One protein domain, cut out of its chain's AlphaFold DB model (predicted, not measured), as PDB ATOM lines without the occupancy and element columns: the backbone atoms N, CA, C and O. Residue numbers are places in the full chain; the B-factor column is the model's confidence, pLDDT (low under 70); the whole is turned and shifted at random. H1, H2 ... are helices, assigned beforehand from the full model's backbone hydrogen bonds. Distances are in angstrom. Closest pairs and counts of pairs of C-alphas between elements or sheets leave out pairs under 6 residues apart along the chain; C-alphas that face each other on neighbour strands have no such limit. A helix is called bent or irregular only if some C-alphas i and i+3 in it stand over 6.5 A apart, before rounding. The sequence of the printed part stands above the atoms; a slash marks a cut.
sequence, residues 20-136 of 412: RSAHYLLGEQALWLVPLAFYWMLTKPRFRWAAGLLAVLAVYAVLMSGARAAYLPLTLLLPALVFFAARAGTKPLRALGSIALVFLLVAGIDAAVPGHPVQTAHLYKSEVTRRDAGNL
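What this domain is: This is residues 20 to 136 of the 412 residues of an uncharacterized protein of Oceanithermus desulfurans NBRC 100063 (UniProt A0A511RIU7). H5, the longest helix, crosses H3 on one side of a bundle of H1, H2, H3 and H4, in which H1 and H2 follow one another and H3 and H4 run back and forth beside them. H6 leaves one end of this body, and residues 126 to 136, of which 126 to 135 belong to H6, stick out as an arm. The printed part has 117 residues with six named helices, H1 to H6 in chain order, and no named strand: all helix. It is compact, with a radius of gyration of the C-alphas of 15.5 A, and elongated, spanning 52 by 28 by 23 A; without the arm the body spans 42 by 25 by 19 A.

How they stand to each other: H5, residues 92 to 112, touches H3, residues 45 to 64, with residues 102 to 106 alone, on residues 52 to 60 of H3; the closest C-alphas, Val 56 and Val 102, are 5.4 A apart, at a steep tilt of 55 degrees, the same way. H3 is the hub, touching five other helices. It forms a helical hairpin with H2, residues 33 to 43, at a shallow tilt of 28 degrees; the closest C-alphas, Met 41 and Arg 48, are 4.2 A apart. H1, residues 22 to 31, touches residues 58 to 64 of H3 alone, at a steep tilt of 41 degrees, opposite ways, with the C-alphas of Gly 27 and Val 62 closest at 3.8 A. H4, residues 68 to 87, forms a hairpin with H5 at a tilt of 32 degrees, only just shallow; residues 78 to 86 touch residues 92 to 99 alone, closest at the C-alphas of Ala 86 and Pro 92, 5.5 A. H6, residues 117 to 135, touches H3 with residues 117 to 121 alone, on residues 60 to 64; the C-alphas of Met 64 and Val 118 are closest, 4.3 A apart. H1 and H5 are apart. Every O i to N i+4 pair is within hydrogen-bond range in H1, H2 and H5; H3 and H4 have 14 of 16, H6 14 of 15.

Where its parts are: H5 is 30.1 A long, from C-alpha 92 at (8.679, -45.140, 32.122). H3 and H4 are each 28.8 A long, with kinks of 30 degrees near residues 52 and 79. H3 is irregular: C-alphas 46 and 49 are 8.2 A apart. H6, 26.5 A, ends at C-alpha 135, (40.231, -22.950, 56.509). H2 is 15.3 A; H1, 14.9 A, begins at C-alpha 22, (43.162, -43.806, 37.679).

The domain as a whole: The C-alphas farthest apart, Arg 46 and Asn 135, are 54.9 A apart. The printed part has no cut, and the five links are tight. Mean pLDDT of the printed part is 85.3; residues 20 to 25 and 124 to 136 are under 70.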
ATOM      1  N   ARG A  20      46.401 -37.946  39.921       38.44
ATOM      2  CA  ARG A  20      47.098 -39.251  40.018       38.44
ATOM      3  C   ARG A  20      46.147 -40.443  40.279       38.44
ATOM      4  O   ARG A  20      46.610 -41.555  40.508       38.44
ATOM      5  N   SER A  21      44.831 -40.227  40.252       50.16
ATOM      6  CA  SER A  21      43.794 -41.231  40.448       50.16
ATOM      7  C   SER A  21      43.319 -41.799  39.110       50.16
ATOM      8  O   SER A  21      42.581 -41.151  38.366       50.16
ATOM      9  N   ALA A  22      43.682 -43.053  38.824       53.19
ATOM     10  CA  ALA A  22      43.162 -43.806  37.679       53.19
ATOM     11  C   ALA A  22      41.622 -43.936  37.697       53.19
ATOM     12  O   ALA A  22      41.001 -44.099  36.648       53.19
ATOM     13  N   HIS A  23      41.000 -43.806  38.874       63.78
ATOM     14  CA  HIS A  23      39.546 -43.850  39.046       63.78
ATOM     15  C   HIS A  23      38.841 -42.628  38.447       63.78
ATOM     16  O   HIS A  23      37.701 -42.742  38.008       63.78
ATOM     17  N   TYR A  24      39.524 -41.480  38.389       66.81
ATOM     18  CA  TYR A  24      38.974 -40.242  37.837       66.81
ATOM     19  C   TYR A  24      38.688 -40.385  36.338       66.81
ATOM     20  O   TYR A  24      37.562 -40.205  35.885       66.81
ATOM     21  N   LEU A  25      39.703 -40.832  35.595       69.06
ATOM     22  CA  LEU A  25      39.618 -41.064  34.156       69.06
ATOM     23  C   LEU A  25      38.619 -42.170  33.807       69.06
ATOM     24  O   LEU A  25      37.847 -42.038  32.862       69.06
ATOM     25  N   LEU A  26      38.640 -43.267  34.568       76.00
ATOM     26  CA  LEU A  26      37.754 -44.404  34.336       76.00
ATOM     27  C   LEU A  26      36.277 -43.991  34.421       76.00
ATOM     28  O   LEU A  26      35.483 -44.423  33.591       76.00
ATOM     29  N   GLY A  27      35.914 -43.147  35.391       79.44
ATOM     30  CA  GLY A  27      34.537 -42.684  35.550       79.44
ATOM     31  C   GLY A  27      34.043 -41.867  34.360       79.44
ATOM     32  O   GLY A  27      32.961 -42.127  33.843       79.44
ATOM     33  N   GLU A  28      34.855 -40.934  33.868       78.50
ATOM     34  CA  GLU A  28      34.521 -40.127  32.685       78.50
ATOM     35  C   GLU A  28      34.404 -40.989  31.422       78.50
ATOM     36  O   GLU A  28      33.475 -40.826  30.629       78.50
ATOM     37  N   GLN A  29      35.306 -41.960  31.258       81.88
ATOM     38  CA  GLN A  29      35.271 -42.910  30.146       81.88
ATOM     39  C   GLN A  29      34.123 -43.917  30.251       81.88
ATOM     40  O   GLN A  29      33.701 -44.447  29.233       81.88
ATOM     41  N   ALA A  30      33.601 -44.208  31.440       88.88
ATOM     42  CA  ALA A  30      32.463 -45.110  31.606       88.88
ATOM     43  C   ALA A  30      31.121 -44.428  31.298       88.88
ATOM     44  O   ALA A  30      30.139 -45.098  30.974       88.88
ATOM     45  N   LEU A  31      31.071 -43.096  31.361       89.12
ATOM     46  CA  LEU A  31      29.835 -42.326  31.286       89.12
ATOM     47  C   LEU A  31      29.072 -42.509  29.959       89.12
ATOM     48  O   LEU A  31      27.845 -42.611  29.965       89.12
ATOM     49  N   TRP A  32      29.773 -42.616  28.828       89.25
ATOM     50  CA  TRP A  32      29.136 -42.813  27.516       89.25
ATOM     51  C   TRP A  32      28.525 -44.210  27.337       89.25
ATOM     52  O   TRP A  32      27.599 -44.382  26.544       89.25
ATOM     53  N   LEU A  33      29.001 -45.206  28.094       92.38
ATOM     54  CA  LEU A  33      28.463 -46.567  28.059       92.38
ATOM     55  C   LEU A  33      27.113 -46.669  28.766       92.38
ATOM     56  O   LEU A  33      26.310 -47.526  28.403       92.38
ATOM     57  N   VAL A  34      26.842 -45.802  29.746       94.56
ATOM     58  CA  VAL A  34      25.608 -45.826  30.543       94.56
ATOM     59  C   VAL A  34      24.347 -45.804  29.660       94.56
ATOM     60  O   VAL A  34      23.568 -46.758  29.738       94.56
ATOM     61  N   PRO A  35      24.114 -44.799  28.790       93.44
ATOM     62  CA  PRO A  35      22.886 -44.750  27.995       93.44
ATOM     63  C   PRO A  35      22.766 -45.917  27.004       93.44
ATOM     64  O   PRO A  35      21.669 -46.448  26.825       93.44
ATOM     65  N   LEU A  36      23.881 -46.367  26.414       92.94
ATOM     66  CA  LEU A  36      23.908 -47.502  25.486       92.94
ATOM     67  C   LEU A  36      23.559 -48.820  26.193       92.94
ATOM     68  O   LEU A  36      22.711 -49.580  25.720       92.94
ATOM     69  N   ALA A  37      24.159 -49.064  27.359       95.81
ATOM     70  CA  ALA A  37      23.923 -50.257  28.163       95.81
ATOM     71  C   ALA A  37      22.470 -50.326  28.651       95.81
ATOM     72  O   ALA A  37      21.808 -51.355  28.493       95.81
ATOM     73  N   PHE A  38      21.924 -49.218  29.161       96.06
ATOM     74  CA  PHE A  38      20.515 -49.165  29.550       96.06
ATOM     75  C   PHE A  38      19.575 -49.372  28.361       96.06
ATOM     76  O   PHE A  38      18.621 -50.147  28.465       96.06
ATOM     77  N   TYR A  39      19.845 -48.735  27.220       92.75
ATOM     78  CA  TYR A  39      19.038 -48.926  26.020       92.75
ATOM     79  C   TYR A  39      19.017 -50.393  25.575       92.75
ATOM     80  O   TYR A  39      17.937 -50.947  25.350       92.75
ATOM     81  N   TRP A  40      20.173 -51.058  25.495       93.81
ATOM     82  CA  TRP A  40      20.240 -52.471  25.114       93.81
ATOM     83  C   TRP A  40      19.574 -53.386  26.137       93.81
ATOM     84  O   TRP A  40      18.861 -54.312  25.750       93.81
ATOM     85  N   MET A  41      19.711 -53.096  27.431       95.69
ATOM     86  CA  MET A  41      19.017 -53.842  28.479       95.69
ATOM     87  C   MET A  41      17.487 -53.760  28.322       95.69
ATOM     88  O   MET A  41      16.771 -54.761  28.462       95.69
ATOM     89  N   LEU A  42      16.969 -52.579  27.981       93.50
ATOM     90  CA  LEU A  42      15.536 -52.336  27.827       93.50
ATOM     91  C   LEU A  42      14.977 -52.909  26.516       93.50
ATOM     92  O   LEU A  42      13.891 -53.502  26.524       93.50
ATOM     93  N   THR A  43      15.717 -52.788  25.414       89.38
ATOM     94  CA  THR A  43      15.186 -53.005  24.056       89.38
ATOM     95  C   THR A  43      15.690 -54.265  23.356       89.38
ATOM     96  O   THR A  43      15.046 -54.714  22.410       89.38
ATOM     97  N   LYS A  44      16.799 -54.881  23.798       90.12
ATOM     98  CA  LYS A  44      17.411 -56.049  23.136       90.12
ATOM     99  C   LYS A  44      17.368 -57.286  24.048       90.12
ATOM    100  O   LYS A  44      18.310 -57.523  24.804       90.12
ATOM    101  N   PRO A  45      16.316 -58.131  23.972       90.12
ATOM    102  CA  PRO A  45      16.155 -59.299  24.847       90.12
ATOM    103  C   PRO A  45      17.364 -60.240  24.854       90.12
ATOM    104  O   PRO A  45      17.779 -60.686  25.919       90.12
ATOM    105  N   ARG A  46      17.971 -60.472  23.681       93.50
ATOM    106  CA  ARG A  46      19.139 -61.350  23.506       93.50
ATOM    107  C   ARG A  46      20.352 -60.933  24.344       93.50
ATOM    108  O   ARG A  46      21.096 -61.797  24.789       93.50
ATOM    109  N   PHE A  47      20.550 -59.634  24.562       92.44
ATOM    110  CA  PHE A  47      21.733 -59.094  25.242       92.44
ATOM    111  C   PHE A  47      21.410 -58.480  26.604       92.44
ATOM    112  O   PHE A  47      22.276 -57.857  27.212       92.44
ATOM    113  N   ARG A  48      20.180 -58.657  27.105       94.44
ATOM    114  CA  ARG A  48      19.673 -57.947  28.286       94.44
ATOM    115  C   ARG A  48      20.582 -58.080  29.506       94.44
ATOM    116  O   ARG A  48      20.866 -57.079  30.150       94.44
ATOM    117  N   TRP A  49      21.036 -59.293  29.811       94.38
ATOM    118  CA  TRP A  49      21.866 -59.554  30.990       94.38
ATOM    119  C   TRP A  49      23.281 -58.996  30.853       94.38
ATOM    120  O   TRP A  49      23.768 -58.357  31.778       94.38
ATOM    121  N   ALA A  50      23.908 -59.164  29.686       96.25
ATOM    122  CA  ALA A  50      25.221 -58.582  29.409       96.25
ATOM    123  C   ALA A  50      25.170 -57.046  29.452       96.25
ATOM    124  O   ALA A  50      26.039 -56.412  30.044       96.25
ATOM    125  N   ALA A  51      24.117 -56.449  28.889       95.75
ATOM    126  CA  ALA A  51      23.879 -55.012  28.938       95.75
ATOM    127  C   ALA A  51      23.583 -54.518  30.365       95.75
ATOM    128  O   ALA A  51      24.062 -53.459  30.754       95.75
ATOM    129  N   GLY A  52      22.855 -55.298  31.169       97.00
ATOM    130  CA  GLY A  52      22.628 -55.001  32.585       97.00
ATOM    131  C   GLY A  52      23.914 -55.035  33.408       97.00
ATOM    132  O   GLY A  52      24.182 -54.097  34.152       97.00
ATOM    133  N   LEU A  53      24.754 -56.058  33.217       97.19
ATOM    134  CA  LEU A  53      26.078 -56.125  33.839       97.19
ATOM    135  C   LEU A  53      26.945 -54.928  33.423       97.19
ATOM    136  O   LEU A  53      27.556 -54.289  34.274       97.19
ATOM    137  N   LEU A  54      26.952 -54.585  32.133       96.44
ATOM    138  CA  LEU A  54      27.672 -53.418  31.626       96.44
ATOM    139  C   LEU A  54      27.165 -52.112  32.255       96.44
ATOM    140  O   LEU A  54      27.979 -51.275  32.629       96.44
ATOM    141  N   ALA A  55      25.847 -51.948  32.418       97.00
ATOM    142  CA  ALA A  55      25.261 -50.778  33.068       97.00
ATOM    143  C   ALA A  55      25.696 -50.672  34.539       97.00
ATOM    144  O   ALA A  55      26.088 -49.594  34.977       97.00
ATOM    145  N   VAL A  56      25.694 -51.788  35.278       97.50
ATOM    146  CA  VAL A  56      26.178 -51.845  36.669       97.50
ATOM    147  C   VAL A  56      27.651 -51.459  36.755       97.50
ATOM    148  O   VAL A  56      27.999 -50.578  37.536       97.50
ATOM    149  N   LEU A  57      28.511 -52.055  35.924       95.31
ATOM    150  CA  LEU A  57      29.945 -51.752  35.918       95.31
ATOM    151  C   LEU A  57      30.226 -50.297  35.514       95.31
ATOM    152  O   LEU A  57      31.076 -49.649  36.125       95.31
ATOM    153  N   ALA A  58      29.502 -49.767  34.525       94.94
ATOM    154  CA  ALA A  58      29.655 -48.387  34.079       94.94
ATOM    155  C   ALA A  58      29.220 -47.388  35.163       94.94
ATOM    156  O   ALA A  58      29.967 -46.464  35.474       94.94
ATOM    157  N   VAL A  59      28.054 -47.591  35.789       96.00
ATOM    158  CA  VAL A  59      27.575 -46.731  36.885       96.00
ATOM    159  C   VAL A  59      28.498 -46.830  38.102       96.00
ATOM    160  O   VAL A  59      28.848 -45.800  38.676       96.00
ATOM    161  N   TYR A  60      28.959 -48.033  38.459       93.19
ATOM    162  CA  TYR A  60      29.935 -48.223  39.536       93.19
ATOM    163  C   TYR A  60      31.230 -47.446  39.266       93.19
ATOM    164  O   TYR A  60      31.690 -46.703  40.129       93.19
ATOM    165  N   ALA A  61      31.783 -47.539  38.052       90.25
ATOM    166  CA  ALA A  61      32.985 -46.803  37.661       90.25
ATOM    167  C   ALA A  61      32.792 -45.277  37.706       90.25
ATOM    168  O   ALA A  61      33.666 -44.566  38.208       90.25
ATOM    169  N   VAL A  62      31.645 -44.771  37.232       90.94
ATOM    170  CA  VAL A  62      31.288 -43.342  37.311       90.94
ATOM    171  C   VAL A  62      31.266 -42.869  38.765       90.94
ATOM    172  O   VAL A  62      31.885 -41.853  39.080       90.94
ATOM    173  N   LEU A  63      30.599 -43.598  39.660       90.62
ATOM    174  CA  LEU A  63      30.453 -43.199  41.062       90.62
ATOM    175  C   LEU A  63      31.759 -43.346  41.857       90.62
ATOM    176  O   LEU A  63      32.144 -42.434  42.583       90.62
ATOM    177  N   MET A  64      32.503 -44.434  41.644       86.31
ATOM    178  CA  MET A  64      33.801 -44.679  42.288       86.31
ATOM    179  C   MET A  64      34.840 -43.596  41.950       86.31
ATOM    180  O   MET A  64      35.758 -43.351  42.730       86.31
ATOM    181  N   SER A  65      34.706 -42.899  40.815       81.19
ATOM    182  CA  SER A  65      35.581 -41.765  40.480       81.19
ATOM    183  C   SER A  65      35.513 -40.621  41.506       81.19
ATOM    184  O   SER A  65      36.452 -39.824  41.631       81.19
ATOM    185  N   GLY A  66      34.369 -40.481  42.192       77.00
ATOM    186  CA  GLY A  66      34.017 -39.331  43.023       77.00
ATOM    187  C   GLY A  66      34.069 -37.990  42.281       77.00
ATOM    188  O   GLY A  66      34.081 -36.933  42.914       77.00
ATOM    189  N   ALA A  67      34.219 -37.971  40.955       78.31
ATOM    190  CA  ALA A  67      34.440 -36.768  40.164       78.31
ATOM    191  C   ALA A  67      33.121 -36.028  39.930       78.31
ATOM    192  O   ALA A  67      32.194 -36.603  39.363       78.31
ATOM    193  N   ARG A  68      33.051 -34.734  40.288       79.88
ATOM    194  CA  ARG A  68      31.901 -33.865  39.950       79.88
ATOM    195  C   ARG A  68      31.584 -33.931  38.459       79.88
ATOM    196  O   ARG A  68      30.419 -34.039  38.092       79.88
ATOM    197  N   ALA A  69      32.622 -33.958  37.627       79.50
ATOM    198  CA  ALA A  69      32.500 -34.065  36.182       79.50
ATOM    199  C   ALA A  69      32.021 -35.421  35.663       79.50
ATOM    200  O   ALA A  69      31.651 -35.495  34.502       79.50
ATOM    201  N   ALA A  70      31.954 -36.465  36.493       85.75
ATOM    202  CA  ALA A  70      31.369 -37.748  36.112       85.75
ATOM    203  C   ALA A  70      29.947 -37.909  36.679       85.75
ATOM    204  O   ALA A  70      29.016 -38.233  35.940       85.75
ATOM    205  N   TYR A  71      29.737 -37.632  37.973       86.44
ATOM    206  CA  TYR A  71      28.429 -37.866  38.595       86.44
ATOM    207  C   TYR A  71      27.384 -36.778  38.292       86.44
ATOM    208  O   TYR A  71      26.202 -37.105  38.254       86.44
ATOM    209  N   LEU A  72      27.765 -35.512  38.046       87.75
ATOM    210  CA  LEU A  72      26.794 -34.473  37.653       87.75
ATOM    211  C   LEU A  72      26.232 -34.721  36.243       87.75
ATOM    212  O   LEU A  72      25.017 -34.653  36.069       87.75
ATOM    213  N   PRO A  73      27.041 -35.088  35.232       90.19
ATOM    214  CA  PRO A  73      26.479 -35.581  33.980       90.19
ATOM    215  C   PRO A  73      25.585 -36.806  34.152       90.19
ATOM    216  O   PRO A  73      24.538 -36.874  33.516       90.19
ATOM    217  N   LEU A  74      25.937 -37.749  35.037       93.19
ATOM    218  CA  LEU A  74      25.098 -38.920  35.302       93.19
ATOM    219  C   LEU A  74      23.710 -38.526  35.839       93.19
ATOM    220  O   LEU A  74      22.709 -39.076  35.380       93.19
ATOM    221  N   THR A  75      23.617 -37.556  36.757       92.12
ATOM    222  CA  THR A  75      22.320 -37.101  37.295       92.12
ATOM    223  C   THR A  75      21.448 -36.411  36.250       92.12
ATOM    224  O   THR A  75      20.227 -36.494  36.352       92.12
ATOM    225  N   LEU A  76      22.037 -35.778  35.231       92.31
ATOM    226  CA  LEU A  76      21.306 -35.218  34.086       92.31
ATOM    227  C   LEU A  76      20.938 -36.295  33.052       92.31
ATOM    228  O   LEU A  76      19.860 -36.260  32.453       92.31
ATOM    229  N   LEU A  77      21.819 -37.277  32.864       94.12
ATOM    230  CA  LEU A  77      21.678 -38.335  31.871       94.12
ATOM    231  C   LEU A  77      20.560 -39.320  32.215       94.12
ATOM    232  O   LEU A  77      19.837 -39.745  31.319       94.12
ATOM    233  N   LEU A  78      20.391 -39.691  33.486       95.12
ATOM    234  CA  LEU A  78      19.384 -40.684  33.880       95.12
ATOM    235  C   LEU A  78      17.936 -40.212  33.627       95.12
ATOM    236  O   LEU A  78      17.176 -40.974  33.025       95.12
ATOM    237  N   PRO A  79      17.525 -38.977  33.984       96.12
ATOM    238  CA  PRO A  79      16.221 -38.446  33.588       96.12
ATOM    239  C   PRO A  79      16.047 -38.360  32.068       96.12
ATOM    240  O   PRO A  79      15.004 -38.762  31.549       96.12
ATOM    241  N   ALA A  80      17.073 -37.897  31.343       95.44
ATOM    242  CA  ALA A  80      17.038 -37.824  29.883       95.44
ATOM    243  C   ALA A  80      16.852 -39.216  29.254       95.44
ATOM    244  O   ALA A  80      16.015 -39.393  28.373       95.44
ATOM    245  N   LEU A  81      17.558 -40.229  29.761       95.69
ATOM    246  CA  LEU A  81      17.413 -41.623  29.351       95.69
ATOM    247  C   LEU A  81      15.975 -42.123  29.543       95.69
ATOM    248  O   LEU A  81      15.431 -42.741  28.632       95.69
ATOM    249  N   VAL A  82      15.350 -41.858  30.697       96.31
ATOM    250  CA  VAL A  82      13.950 -42.250  30.955       96.31
ATOM    251  C   VAL A  82      13.009 -41.572  29.963       96.31
ATOM    252  O   VAL A  82      12.157 -42.242  29.380       96.31
ATOM    253  N   PHE A  83      13.185 -40.269  29.735       96.06
ATOM    254  CA  PHE A  83      12.389 -39.496  28.786       96.06
ATOM    255  C   PHE A  83      12.498 -40.042  27.354       96.06
ATOM    256  O   PHE A  83      11.482 -40.340  26.722       96.06
ATOM    257  N   PHE A  84      13.716 -40.240  26.845       95.06
ATOM    258  CA  PHE A  84      13.916 -40.732  25.481       95.06
ATOM    259  C   PHE A  84      13.539 -42.211  25.321       95.06
ATOM    260  O   PHE A  84      12.963 -42.585  24.299       95.06
ATOM    261  N   ALA A  85      13.758 -43.050  26.338       93.88
ATOM    262  CA  ALA A  85      13.268 -44.426  26.333       93.88
ATOM    263  C   ALA A  85      11.732 -44.477  26.282       93.88
ATOM    264  O   ALA A  85      11.175 -45.314  25.569       93.88
ATOM    265  N   ALA A  86      11.053 -43.567  26.990       94.00
ATOM    266  CA  ALA A  86       9.600 -43.423  26.933       94.00
ATOM    267  C   ALA A  86       9.112 -43.007  25.546       94.00
ATOM    268  O   ALA A  86       8.198 -43.633  25.008       94.00
ATOM    269  N   ARG A  87       9.779 -42.027  24.926       93.38
ATOM    270  CA  ARG A  87       9.516 -41.628  23.537       93.38
ATOM    271  C   ARG A  87       9.708 -42.789  22.553       93.38
ATOM    272  O   ARG A  87       8.941 -42.907  21.606       93.38
ATOM    273  N   ALA A  88      10.674 -43.672  22.806       91.06
ATOM    274  CA  ALA A  88      10.932 -44.878  22.018       91.06
ATOM    275  C   ALA A  88      10.004 -46.072  22.359       91.06
ATOM    276  O   ALA A  88      10.277 -47.203  21.959       91.06
ATOM    277  N   GLY A  89       8.927 -45.856  23.126       92.88
ATOM    278  CA  GLY A  89       7.910 -46.871  23.431       92.88
ATOM    279  C   GLY A  89       8.179 -47.730  24.674       92.88
ATOM    280  O   GLY A  89       7.414 -48.651  24.967       92.88
ATOM    281  N   THR A  90       9.232 -47.452  25.449       94.12
ATOM    282  CA  THR A  90       9.476 -48.149  26.722       94.12
ATOM    283  C   THR A  90       8.652 -47.525  27.845       94.12
ATOM    284  O   THR A  90       8.764 -46.339  28.117       94.12
ATOM    285  N   LYS A  91       7.864 -48.317  28.581       95.81
ATOM    286  CA  LYS A  91       7.108 -47.800  29.740       95.81
ATOM    287  C   LYS A  91       8.053 -47.116  30.756       95.81
ATOM    288  O   LYS A  91       8.988 -47.785  31.204       95.81
ATOM    289  N   PRO A  92       7.797 -45.866  31.199       95.44
ATOM    290  CA  PRO A  92       8.679 -45.140  32.122       95.44
ATOM    291  C   PRO A  92       9.004 -45.912  33.406       95.44
ATOM    292  O   PRO A  92      10.156 -45.967  33.820       95.44
ATOM    293  N   LEU A  93       8.014 -46.604  33.981       96.62
ATOM    294  CA  LEU A  93       8.196 -47.448  35.167       96.62
ATOM    295  C   LEU A  93       9.224 -48.564  34.957       96.62
ATOM    296  O   LEU A  93       9.968 -48.900  35.872       96.62
ATOM    297  N   ARG A  94       9.310 -49.126  33.745       95.19
ATOM    298  CA  ARG A  94      10.303 -50.154  33.418       95.19
ATOM    299  C   ARG A  94      11.711 -49.565  33.354       95.19
ATOM    300  O   ARG A  94      12.649 -50.216  33.810       95.19
ATOM    301  N   ALA A  95      11.859 -48.359  32.806       95.44
ATOM    302  CA  ALA A  95      13.134 -47.645  32.781       95.44
ATOM    303  C   ALA A  95      13.576 -47.250  34.201       95.44
ATOM    304  O   ALA A  95      14.694 -47.560  34.597       95.44
ATOM    305  N   LEU A  96      12.673 -46.675  35.000       97.25
ATOM    306  CA  LEU A  96      12.931 -46.327  36.401       97.25
ATOM    307  C   LEU A  96      13.269 -47.556  37.251       97.25
ATOM    308  O   LEU A  96      14.261 -47.538  37.970       97.25
ATOM    309  N   GLY A  97      12.505 -48.645  37.126       97.31
ATOM    310  CA  GLY A  97      12.780 -49.896  37.838       97.31
ATOM    311  C   GLY A  97      14.121 -50.517  37.441       97.31
ATOM    312  O   GLY A  97      14.839 -51.040  38.286       97.31
ATOM    313  N   SER A  98      14.501 -50.395  36.168       96.12
ATOM    314  CA  SER A  98      15.814 -50.818  35.674       96.12
ATOM    315  C   SER A  98      16.954 -49.984  36.263       96.12
ATOM    316  O   SER A  98      17.971 -50.541  36.666       96.12
ATOM    317  N   ILE A  99      16.784 -48.661  36.337       97.06
ATOM    318  CA  ILE A  99      17.743 -47.756  36.983       97.06
ATOM    319  C   ILE A  99      17.860 -48.111  38.467       97.06
ATOM    320  O   ILE A  99      18.966 -48.342  38.943       97.06
ATOM    321  N   ALA A 100      16.739 -48.243  39.178       97.75
ATOM    322  CA  ALA A 100      16.725 -48.620  40.589       97.75
ATOM    323  C   ALA A 100      17.443 -49.957  40.833       97.75
ATOM    324  O   ALA A 100      18.279 -50.039  41.726       97.75
ATOM    325  N   LEU A 101      17.187 -50.975  40.003       97.44
ATOM    326  CA  LEU A 101      17.879 -52.262  40.084       97.44
ATOM    327  C   LEU A 101      19.395 -52.110  39.906       97.44
ATOM    328  O   LEU A 101      20.156 -52.674  40.686       97.44
ATOM    329  N   VAL A 102      19.841 -51.335  38.914       97.75
ATOM    330  CA  VAL A 102      21.271 -51.073  38.696       97.75
ATOM    331  C   VAL A 102      21.896 -50.387  39.912       97.75
ATOM    332  O   VAL A 102      22.944 -50.828  40.371       97.75
ATOM    333  N   PHE A 103      21.249 -49.366  40.481       96.94
ATOM    334  CA  PHE A 103      21.754 -48.679  41.676       96.94
ATOM    335  C   PHE A 103      21.768 -49.575  42.920       96.94
ATOM    336  O   PHE A 103      22.716 -49.505  43.699       96.94
ATOM    337  N   LEU A 104      20.774 -50.451  43.090       97.81
ATOM    338  CA  LEU A 104      20.766 -51.447  44.164       97.81
ATOM    339  C   LEU A 104      21.930 -52.435  44.023       97.81
ATOM    340  O   LEU A 104      22.602 -52.733  45.006       97.81
ATOM    341  N   LEU A 105      22.206 -52.913  42.805       97.56
ATOM    342  CA  LEU A 105      23.348 -53.792  42.542       97.56
ATOM    343  C   LEU A 105      24.681 -53.074  42.763       97.56
ATOM    344  O   LEU A 105      25.587 -53.650  43.353       97.56
ATOM    345  N   VAL A 106      24.793 -51.812  42.347       96.31
ATOM    346  CA  VAL A 106      25.964 -50.963  42.612       96.31
ATOM    347  C   VAL A 106      26.189 -50.783  44.114       96.31
ATOM    348  O   VAL A 106      27.314 -50.956  44.571       96.31
ATOM    349  N   ALA A 107      25.135 -50.504  44.885       94.62
ATOM    350  CA  ALA A 107      25.212 -50.414  46.342       94.62
ATOM    351  C   ALA A 107      25.618 -51.755  46.975       94.62
ATOM    352  O   ALA A 107      26.436 -51.778  47.888       94.62
ATOM    353  N   GLY A 108      25.103 -52.877  46.459       95.56
ATOM    354  CA  GLY A 108      25.503 -54.218  46.888       95.56
ATOM    355  C   GLY A 108      26.976 -54.525  46.601       95.56
ATOM    356  O   GLY A 108      27.663 -55.065  47.464       95.56
ATOM    357  N   ILE A 109      27.483 -54.145  45.422       93.19
ATOM    358  CA  ILE A 109      28.908 -54.265  45.075       93.19
ATOM    359  C   ILE A 109      29.749 -53.403  46.015       93.19
ATOM    360  O   ILE A 109      30.722 -53.898  46.572       93.19
ATOM    361  N   ASP A 110      29.379 -52.139  46.226       90.75
ATOM    362  CA  ASP A 110      30.132 -51.238  47.102       90.75
ATOM    363  C   ASP A 110      30.162 -51.726  48.555       90.75
ATOM    364  O   ASP A 110      31.197 -51.652  49.211       90.75
ATOM    365  N   ALA A 111      29.059 -52.298  49.043       91.31
ATOM    366  CA  ALA A 111      28.989 -52.921  50.362       91.31
ATOM    367  C   ALA A 111      29.856 -54.190  50.474       91.31
ATOM    368  O   ALA A 111      30.380 -54.478  51.547       91.31
ATOM    369  N   ALA A 112      30.012 -54.945  49.381       90.94
ATOM    370  CA  ALA A 112      30.806 -56.172  49.345       90.94
ATOM    371  C   ALA A 112      32.310 -55.924  49.131       90.94
ATOM    372  O   ALA A 112      33.130 -56.762  49.511       90.94
ATOM    373  N   VAL A 113      32.689 -54.802  48.512       84.69
ATOM    374  CA  VAL A 113      34.091 -54.444  48.271       84.69
ATOM    375  C   VAL A 113      34.684 -53.789  49.527       84.69
ATOM    376  O   VAL A 113      34.165 -52.768  49.987       84.69
ATOM    377  N   PRO A 114      35.798 -54.315  50.078       79.56
ATOM    378  CA  PRO A 114      36.456 -53.710  51.230       79.56
ATOM    379  C   PRO A 114      36.807 -52.239  50.989       79.56
ATOM    380  O   PRO A 114      37.402 -51.887  49.970       79.56
ATOM    381  N   GLY A 115      36.461 -51.387  51.954       75.12
ATOM    382  CA  GLY A 115      36.740 -49.953  51.894       75.12
ATOM    383  C   GLY A 115      35.722 -49.127  51.107       75.12
ATOM    384  O   GLY A 115      36.007 -47.959  50.878       75.12
ATOM    385  N   HIS A 116      34.581 -49.703  50.707       81.38
ATOM    386  CA  HIS A 116      33.421 -49.003  50.127       81.38
ATOM    387  C   HIS A 116      33.800 -47.878  49.145       81.38
ATOM    388  O   HIS A 116      33.554 -46.703  49.427       81.38
ATOM    389  N   PRO A 117      34.471 -48.193  48.017       80.44
ATOM    390  CA  PRO A 117      35.113 -47.190  47.167       80.44
ATOM    391  C   PRO A 117      34.201 -46.043  46.720       80.44
ATOM    392  O   PRO A 117      34.653 -44.900  46.661       80.44
ATOM    393  N   VAL A 118      32.927 -46.315  46.429       82.75
ATOM    394  CA  VAL A 118      31.947 -45.281  46.083       82.75
ATOM    395  C   VAL A 118      31.675 -44.400  47.298       82.75
ATOM    396  O   VAL A 118      31.820 -43.178  47.218       82.75
ATOM    397  N   GLN A 119      31.327 -44.999  48.439       81.69
ATOM    398  CA  GLN A 119      31.058 -44.252  49.665       81.69
ATOM    399  C   GLN A 119      32.269 -43.412  50.101       81.69
ATOM    400  O   GLN A 119      32.125 -42.219  50.372       81.69
ATOM    401  N   THR A 120      33.471 -43.987  50.107       78.75
ATOM    402  CA  THR A 120      34.712 -43.296  50.468       78.75
ATOM    403  C   THR A 120      35.048 -42.176  49.494       78.75
ATOM    404  O   THR A 120      35.421 -41.093  49.939       78.75
ATOM    405  N   ALA A 121      34.867 -42.366  48.183       76.56
ATOM    406  CA  ALA A 121      35.116 -41.311  47.202       76.56
ATOM    407  C   ALA A 121      34.220 -40.077  47.425       76.56
ATOM    408  O   ALA A 121      34.670 -38.942  47.236       76.56
ATOM    409  N   HIS A 122      32.975 -40.284  47.860       72.12
ATOM    410  CA  HIS A 122      32.029 -39.203  48.138       72.12
ATOM    411  C   HIS A 122      32.189 -38.594  49.542       72.12
ATOM    412  O   HIS A 122      32.161 -37.367  49.664       72.12
ATOM    413  N   LEU A 123      32.410 -39.410  50.581       72.44
ATOM    414  CA  LEU A 123      32.624 -38.947  51.958       72.44
ATOM    415  C   LEU A 123      33.967 -38.234  52.127       72.44
ATOM    416  O   LEU A 123      34.016 -37.142  52.678       72.44
ATOM    417  N   TYR A 124      35.057 -38.784  51.590       65.75
ATOM    418  CA  TYR A 124      36.367 -38.142  51.692       65.75
ATOM    419  C   TYR A 124      36.364 -36.769  51.013       65.75
ATOM    420  O   TYR A 124      36.890 -35.800  51.551       65.75
ATOM    421  N   LYS A 125      35.710 -36.639  49.851       64.38
ATOM    422  CA  LYS A 125      35.589 -35.339  49.177       64.38
ATOM    423  C   LYS A 125      34.687 -34.364  49.920       64.38
ATOM    424  O   LYS A 125      34.991 -33.171  49.902       64.38
ATOM    425  N   SER A 126      33.600 -34.816  50.545       61.16
ATOM    426  CA  SER A 126      32.753 -33.928  51.348       61.16
ATOM    427  C   SER A 126      33.482 -33.468  52.614       61.16
ATOM    428  O   SER A 126      33.415 -32.288  52.948       61.16
ATOM    429  N   GLU A 127      34.266 -34.340  53.246       63.97
ATOM    430  CA  GLU A 127      35.098 -34.007  54.402       63.97
ATOM    431  C   GLU A 127      36.260 -33.077  54.055       63.97
ATOM    432  O   GLU A 127      36.465 -32.101  54.771       63.97
ATOM    433  N   VAL A 128      36.987 -33.321  52.958       60.25
ATOM    434  CA  VAL A 128      38.033 -32.408  52.462       60.25
ATOM    435  C   VAL A 128      37.425 -31.060  52.098       60.25
ATOM    436  O   VAL A 128      37.899 -30.041  52.576       60.25
ATOM    437  N   THR A 129      36.304 -31.040  51.369       59.34
ATOM    438  CA  THR A 129      35.610 -29.780  51.047       59.34
ATOM    439  C   THR A 129      35.189 -29.039  52.317       59.34
ATOM    440  O   THR A 129      35.273 -27.818  52.354       59.34
ATOM    441  N   ARG A 130      34.753 -29.748  53.367       59.53
ATOM    442  CA  ARG A 130      34.359 -29.147  54.648       59.53
ATOM    443  C   ARG A 130      35.561 -28.647  55.455       59.53
ATOM    444  O   ARG A 130      35.458 -27.601  56.081       59.53
ATOM    445  N   ARG A 131      36.687 -29.369  55.436       56.38
ATOM    446  CA  ARG A 131      37.948 -28.945  56.072       56.38
ATOM    447  C   ARG A 131      38.539 -27.729  55.369       56.38
ATOM    448  O   ARG A 131      38.907 -26.774  56.039       56.38
ATOM    449  N   ASP A 132      38.549 -27.730  54.042       52.44
ATOM    450  CA  ASP A 132      39.015 -26.597  53.246       52.44
ATOM    451  C   ASP A 132      38.075 -25.397  53.406       52.44
ATOM    452  O   ASP A 132      38.540 -24.278  53.564       52.44
ATOM    453  N   ALA A 133      36.755 -25.615  53.470       52.94
ATOM    454  CA  ALA A 133      35.793 -24.552  53.765       52.94
ATOM    455  C   ALA A 133      35.958 -23.959  55.175       52.94
ATOM    456  O   ALA A 133      35.684 -22.780  55.355       52.94
ATOM    457  N   GLY A 134      36.412 -24.748  56.156       46.03
ATOM    458  CA  GLY A 134      36.738 -24.265  57.503       46.03
ATOM    459  C   GLY A 134      38.066 -23.503  57.594       46.03
ATOM    460  O   GLY A 134      38.254 -22.747  58.536       46.03
ATOM    461  N   ASN A 135      38.963 -23.682  56.618       44.22
ATOM    462  CA  ASN A 135      40.231 -22.950  56.509       44.22
ATOM    463  C   ASN A 135      40.141 -21.730  55.573       44.22
ATOM    464  O   ASN A 135      41.059 -20.915  55.536       44.22
ATOM    465  N   LEU A 136      39.056 -21.608  54.803       47.38
ATOM    466  CA  LEU A 136      38.793 -20.489  53.906       47.38
ATOM    467  C   LEU A 136      38.018 -19.390  54.648       47.38
ATOM    468  O   LEU A 136      36.854 -19.127  54.356       47.38
TER     469      LEU A 136